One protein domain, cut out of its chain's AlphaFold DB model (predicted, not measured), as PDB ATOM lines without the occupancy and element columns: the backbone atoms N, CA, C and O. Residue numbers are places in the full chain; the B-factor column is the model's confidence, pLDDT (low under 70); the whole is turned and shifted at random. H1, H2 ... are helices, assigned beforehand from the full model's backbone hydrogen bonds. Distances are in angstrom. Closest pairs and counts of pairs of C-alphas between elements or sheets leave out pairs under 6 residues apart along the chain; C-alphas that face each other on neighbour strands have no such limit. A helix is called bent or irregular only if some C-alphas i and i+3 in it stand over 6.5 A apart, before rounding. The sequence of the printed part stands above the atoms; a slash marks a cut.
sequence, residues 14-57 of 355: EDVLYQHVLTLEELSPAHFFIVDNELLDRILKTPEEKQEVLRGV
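Overview. This is residues 14 to 57 of the 355 residues of an uncharacterized protein of Morchella conica CCBAS932 (UniProt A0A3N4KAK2). Four short helices are strung out along one long axis: H1 and H2 sit close together towards one end, H3 comes next, and H4 makes the other end. Beyond H1 and H2 the loop of residues 23 to 28 sticks out and adds to the length, while the tail after H4, residues 54 to 57, has no named element. The printed part has 44 residues with four named helices, in the order H1, H2, H3, H4, and no named strand; the class is all helix, with 26 residues in the named helices. The whole is compact, with a radius of gyration of the C-alphas of 10.4 A, and yet elongated, with spans of 29 by 19 by 17 A.

Arrangement. Start at the first printed residue, where H1 takes up residues 14 to 21. Go on past the free loop to H2, residues 29 to 32, and you find that it touches H1, with 4 pairs of C-alphas within 8 A. Their closest C-alphas are those of Val 21 and His 31, 5.8 A apart, and the two centres are 9.7 A apart. Next look at H3, residues 37 to 43, which only just touches H1, with 3 pairs of C-alphas within 8 A. The closest C-alphas here are those of Val 16 and Ile 43, 7.1 A apart, and the lines of H1 and H3 are about perpendicular at 86 degrees. H2 and H3 follow each other in the chain but are apart, though only just: their closest C-alphas are 8.1 A apart. Then come to H4, residues 47 to 53, which is close to H3 but not clearly touching, with 2 pairs of C-alphas within 8 A. Their closest C-alphas are those of Leu 40 and Lys 50, 6.6 A apart; H3 and H4 run opposite ways at a steep tilt of 67 degrees, only just short of about perpendicular. H4 is apart from H1 and from H2. On the backbone, in H1, H3 and H4 every pair of O i and N i+4 is within hydrogen-bond range; H2 is too short for such a pair, and its one pair of O i and N i+3 is within range.

Along the chain. Find C-alpha 14 at (203.282, 219.745, 177.860); from there H1 runs through residues 14 to 21, 10.3 A from first to last C-alpha, and ends at C-alpha 21 at (200.111, 211.907, 171.908). Follow residues 22 to 28 to Pro 29, where H2 begins; it holds residues 29 to 32 and measures 5.5 A. After it, look for C-alpha 37 at (199.330, 226.082, 164.154), the first of H3, which runs through residues 37 to 43 over 10.2 A. H4 begins at Pro 47 and runs through residues 47 to 53 over 10.1 A, to C-alpha 53 at (201.421, 229.850, 173.437). No helix is bent or irregular.

Size, cuts and confidence. The two C-alphas farthest apart are those of Glu 25, in the stretch that stands free, and Arg 55, after H4, at 30.7 A. The first and last printed C-alphas, those of Glu 14 and Val 57, are 15.5 A apart. The printed part has no cut. The link from H1 to H2 is short, with 7 residues, while those from H2 to H3 and from H3 to H4 are tight, with 4 and 3 residues; no link is long. The mean pLDDT of the printed part is 93.1, and no printed residue is under 70 in this predicted model.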
ATOM      1  N   GLU A  14     202.594 221.036 177.869       94.75
ATOM      2  CA  GLU A  14     203.282 219.745 177.860       94.75
ATOM      3  C   GLU A  14     202.353 218.607 178.288       94.75
ATOM      4  O   GLU A  14     202.355 217.544 177.670       94.75
ATOM      5  N   ASP A  15     201.525 218.836 179.310       94.81
ATOM      6  CA  ASP A  15     200.592 217.826 179.807       94.81
ATOM      7  C   ASP A  15     199.455 217.604 178.794       94.81
ATOM      8  O   ASP A  15     199.047 216.470 178.552       94.81
ATOM      9  N   VAL A  16     198.984 218.672 178.139       95.19
ATOM     10  CA  VAL A  16     197.991 218.591 177.052       95.19
ATOM     11  C   VAL A  16     198.547 217.826 175.852       95.19
ATOM     12  O   VAL A  16     197.868 216.952 175.311       95.19
ATOM     13  N   LEU A  17     199.787 218.119 175.457       95.06
ATOM     14  CA  LEU A  17     200.480 217.426 174.374       95.06
ATOM     15  C   LEU A  17     200.678 215.952 174.695       95.06
ATOM     16  O   LEU A  17     200.378 215.112 173.853       95.06
ATOM     17  N   TYR A  18     201.117 215.634 175.912       94.69
ATOM     18  CA  TYR A  18     201.291 214.255 176.347       94.69
ATOM     19  C   TYR A  18     199.980 213.466 176.240       94.69
ATOM     20  O   TYR A  18     199.957 212.393 175.640       94.69
ATOM     21  N   GLN A  19     198.867 214.025 176.729       95.50
ATOM     22  CA  GLN A  19     197.554 213.386 176.601       95.50
ATOM     23  C   GLN A  19     197.124 213.218 175.141       95.50
ATOM     24  O   GLN A  19     196.584 212.174 174.786       95.50
ATOM     25  N   HIS A  20     197.379 214.207 174.282       94.88
ATOM     26  CA  HIS A  20     197.084 214.091 172.855       94.88
ATOM     27  C   HIS A  20     197.901 212.976 172.193       94.88
ATOM     28  O   HIS A  20     197.348 212.154 171.466       94.88
ATOM     29  N   VAL A  21     199.201 212.907 172.475       94.31
ATOM     30  CA  VAL A  21     200.111 211.907 171.908       94.31
ATOM     31  C   VAL A  21     199.692 210.483 172.273       94.31
ATOM     32  O   VAL A  21     199.736 209.612 171.411       94.31
ATOM     33  N   LEU A  22     199.196 210.246 173.493       95.00
ATOM     34  CA  LEU A  22     198.671 208.934 173.905       95.00
ATOM     35  C   LEU A  22     197.478 208.445 173.064       95.00
ATOM     36  O   LEU A  22     197.151 207.262 173.110       95.00
ATOM     37  N   THR A  23     196.818 209.336 172.317       94.88
ATOM     38  CA  THR A  23     195.697 208.988 171.426       94.88
ATOM     39  C   THR A  23     196.122 208.691 169.989       94.88
ATOM     40  O   THR A  23     195.286 208.276 169.189       94.88
ATOM     41  N   LEU A  24     197.390 208.919 169.637       92.75
ATOM     42  CA  LEU A  24     197.889 208.726 168.280       92.75
ATOM     43  C   LEU A  24     198.357 207.283 168.074       92.75
ATOM     44  O   LEU A  24     199.108 206.737 168.877       92.75
ATOM     45  N   GLU A  25     197.937 206.680 166.964       90.62
ATOM     46  CA  GLU A  25     198.363 205.328 166.573       90.62
ATOM     47  C   GLU A  25     199.727 205.329 165.866       90.62
ATOM     48  O   GLU A  25     200.472 204.351 165.936       90.62
ATOM     49  N   GLU A  26     200.067 206.435 165.201       88.00
ATOM     50  CA  GLU A  26     201.294 206.594 164.420       88.00
ATOM     51  C   GLU A  26     202.197 207.684 165.005       88.00
ATOM     52  O   GLU A  26     201.732 208.712 165.511       88.00
ATOM     53  N   LEU A  27     203.510 207.473 164.883       85.75
ATOM     54  CA  LEU A  27     204.514 208.441 165.308       85.75
ATOM     55  C   LEU A  27     204.348 209.754 164.532       85.75
ATOM     56  O   LEU A  27     204.184 209.769 163.316       85.75
ATOM     57  N   SER A  28     204.434 210.873 165.240       88.81
ATOM     58  CA  SER A  28     204.218 212.212 164.687       88.81
ATOM     59  C   SER A  28     205.140 213.235 165.358       88.81
ATOM     60  O   SER A  28     205.648 212.960 166.448       88.81
ATOM     61  N   PRO A  29     205.315 214.446 164.791       91.19
ATOM     62  CA  PRO A  29     206.088 215.513 165.435       91.19
ATOM     63  C   PRO A  29     205.640 215.829 166.875       91.19
ATOM     64  O   PRO A  29     206.471 216.179 167.715       91.19
ATOM     65  N   ALA A  30     204.355 215.627 167.195       92.94
ATOM     66  CA  ALA A  30     203.808 215.847 168.534       92.94
ATOM     67  C   ALA A  30     204.459 214.951 169.602       92.94
ATOM     68  O   ALA A  30     204.654 215.399 170.729       92.94
ATOM     69  N   HIS A  31     204.874 213.728 169.241       91.44
ATOM     70  CA  HIS A  31     205.587 212.811 170.143       91.44
ATOM     71  C   HIS A  31     206.928 213.378 170.626       91.44
ATOM     72  O   HIS A  31     207.466 212.948 171.642       91.44
ATOM     73  N   PHE A  32     207.457 214.366 169.904       91.31
ATOM     74  CA  PHE A  32     208.715 215.041 170.192       91.31
ATOM     75  C   PHE A  32     208.504 216.473 170.689       91.31
ATOM     76  O   PHE A  32     209.437 217.278 170.619       91.31
ATOM     77  N   PHE A  33     207.290 216.776 171.169       94.06
ATOM     78  CA  PHE A  33     206.849 218.089 171.644       94.06
ATOM     79  C   PHE A  33     207.002 219.203 170.597       94.06
ATOM     80  O   PHE A  33     207.209 220.370 170.930       94.06
ATOM     81  N   ILE A  34     206.887 218.846 169.315       95.75
ATOM     82  CA  ILE A  34     206.847 219.805 168.214       95.75
ATOM     83  C   ILE A  34     205.384 220.111 167.907       95.75
ATOM     84  O   ILE A  34     204.609 219.212 167.576       95.75
ATOM     85  N   VAL A  35     205.021 221.387 167.982       96.44
ATOM     86  CA  VAL A  35     203.676 221.885 167.690       96.44
ATOM     87  C   VAL A  35     203.692 222.848 166.518       96.44
ATOM     88  O   VAL A  35     204.625 223.625 166.354       96.44
ATOM     89  N   ASP A  36     202.641 222.830 165.712       95.69
ATOM     90  CA  ASP A  36     202.383 223.838 164.691       95.69
ATOM     91  C   ASP A  36     200.988 224.446 164.890       95.69
ATOM     92  O   ASP A  36     200.243 224.069 165.796       95.69
ATOM     93  N   ASN A  37     200.631 225.424 164.057       94.06
ATOM     94  CA  ASN A  37     199.330 226.082 164.154       94.06
ATOM     95  C   ASN A  37     198.151 225.106 164.062       94.06
ATOM     96  O   ASN A  37     197.164 225.310 164.762       94.06
ATOM     97  N   GLU A  38     198.254 224.083 163.210       94.00
ATOM     98  CA  GLU A  38     197.178 223.122 162.983       94.00
ATOM     99  C   GLU A  38     196.989 222.216 164.200       94.00
ATOM    100  O   GLU A  38     195.860 221.979 164.624       94.00
ATOM    101  N   LEU A  39     198.082 221.752 164.808       94.81
ATOM    102  CA  LEU A  39     198.015 220.978 166.040       94.81
ATOM    103  C   LEU A  39     197.464 221.815 167.196       94.81
ATOM    104  O   LEU A  39     196.602 221.334 167.929       94.81
ATOM    105  N   LEU A  40     197.914 223.067 167.341       95.31
ATOM    106  CA  LEU A  40     197.402 223.969 168.376       95.31
ATOM    107  C   LEU A  40     195.890 224.186 168.244       95.31
ATOM    108  O   LEU A  40     195.195 224.137 169.253       95.31
ATOM    109  N   ASP A  41     195.371 224.342 167.022       94.31
ATOM    110  CA  ASP A  41     193.926 224.470 166.772       94.31
ATOM    111  C   ASP A  41     193.125 223.217 167.155       94.31
ATOM    112  O   ASP A  41     191.929 223.309 167.424       94.31
ATOM    113  N   ARG A  42     193.765 222.043 167.191       93.88
ATOM    114  CA  ARG A  42     193.119 220.780 167.576       93.88
ATOM    115  C   ARG A  42     193.143 220.534 169.083       93.88
ATOM    116  O   ARG A  42     192.195 219.955 169.604       93.88
ATOM    117  N   ILE A  43     194.232 220.895 169.767       94.94
ATOM    118  CA  ILE A  43     194.447 220.528 171.181       94.94
ATOM    119  C   ILE A  43     194.057 221.632 172.167       94.94
ATOM    120  O   ILE A  43     193.804 221.340 173.338       94.94
ATOM    121  N   LEU A  44     194.023 222.886 171.714       94.56
ATOM    122  CA  LEU A  44     193.613 224.025 172.528       94.56
ATOM    123  C   LEU A  44     192.122 224.295 172.343       94.56
ATOM    124  O   LEU A  44     191.567 224.172 171.253       94.56
ATOM    125  N   LYS A  45     191.460 224.648 173.438       91.62
ATOM    126  CA  LYS A  45     190.009 224.836 173.511       91.62
ATOM    127  C   LYS A  45     189.598 226.259 173.184       91.62
ATOM    128  O   LYS A  45     188.459 226.467 172.763       91.62
ATOM    129  N   THR A  46     190.477 227.234 173.422       92.81
ATOM    130  CA  THR A  46     190.131 228.649 173.266       92.81
ATOM    131  C   THR A  46     191.191 229.449 172.499       92.81
ATOM    132  O   THR A  46     192.375 229.094 172.502       92.81
ATOM    133  N   PRO A  47     190.797 230.559 171.843       93.00
ATOM    134  CA  PRO A  47     191.738 231.476 171.202       93.00
ATOM    135  C   PRO A  47     192.766 232.074 172.172       93.00
ATOM    136  O   PRO A  47     193.899 232.335 171.773       93.00
ATOM    137  N   GLU A  48     192.391 232.280 173.435       93.88
ATOM    138  CA  GLU A  48     193.255 232.848 174.474       93.88
ATOM    139  C   GLU A  48     194.398 231.894 174.830       93.88
ATOM    140  O   GLU A  48     195.542 232.335 174.934       93.88
ATOM    141  N   GLU A  49     194.121 230.588 174.937       94.19
ATOM    142  CA  GLU A  49     195.159 229.563 175.109       94.19
ATOM    143  C   GLU A  49     196.160 229.610 173.953       94.19
ATOM    144  O   GLU A  49     197.371 229.652 174.170       94.19
ATOM    145  N   LYS A  50     195.663 229.662 172.708       94.31
ATOM    146  CA  LYS A  50     196.527 229.740 171.522       94.31
ATOM    147  C   LYS A  50     197.351 231.020 171.528       94.31
ATOM    148  O   LYS A  50     198.539 230.989 171.212       94.31
ATOM    149  N   GLN A  51     196.747 232.147 171.892       93.00
ATOM    150  CA  GLN A  51     197.455 233.416 171.971       93.00
ATOM    151  C   GLN A  51     198.570 233.379 173.018       93.00
ATOM    152  O   GLN A  51     199.638 233.917 172.735       93.00
ATOM    153  N   GLU A  52     198.351 232.748 174.175       91.88
ATOM    154  CA  GLU A  52     199.371 232.587 175.217       91.88
ATOM    155  C   GLU A  52     200.583 231.812 174.689       91.88
ATOM    156  O   GLU A  52     201.704 232.312 174.733       91.88
ATOM    157  N   VAL A  53     200.354 230.657 174.058       92.06
ATOM    158  CA  VAL A  53     201.421 229.850 173.437       92.06
ATOM    159  C   VAL A  53     202.171 230.652 172.364       92.06
ATOM    160  O   VAL A  53     203.399 230.650 172.302       92.06
ATOM    161  N   LEU A  54     201.449 231.409 171.533       92.75
ATOM    162  CA  LEU A  54     202.039 232.216 170.462       92.75
ATOM    163  C   LEU A  54     202.765 233.487 170.949       92.75
ATOM    164  O   LEU A  54     203.383 234.177 170.127       92.75
ATOM    165  N   ARG A  55     202.717 233.834 172.245       89.75
ATOM    166  CA  ARG A  55     203.544 234.922 172.806       89.75
ATOM    167  C   ARG A  55     205.015 234.536 172.885       89.75
ATOM    168  O   ARG A  55     205.846 235.394 172.610       89.75
ATOM    169  N   GLY A  56     205.313 233.274 173.198       85.94
ATOM    170  CA  GLY A  56     206.685 232.760 173.268       85.94
ATOM    171  C   GLY A  56     207.320 232.486 171.901       85.94
ATOM    172  O   GLY A  56     208.517 232.257 171.809       85.94
ATOM    173  N   VAL A  57     206.540 232.520 170.816       92.00
ATOM    174  CA  VAL A  57     207.049 232.245 169.467       92.00
ATOM    175  C   VAL A  57     207.814 233.443 168.906       92.00
ATOM    176  O   VAL A  57     207.265 234.545 168.791       92.00
TER     177      VAL A  57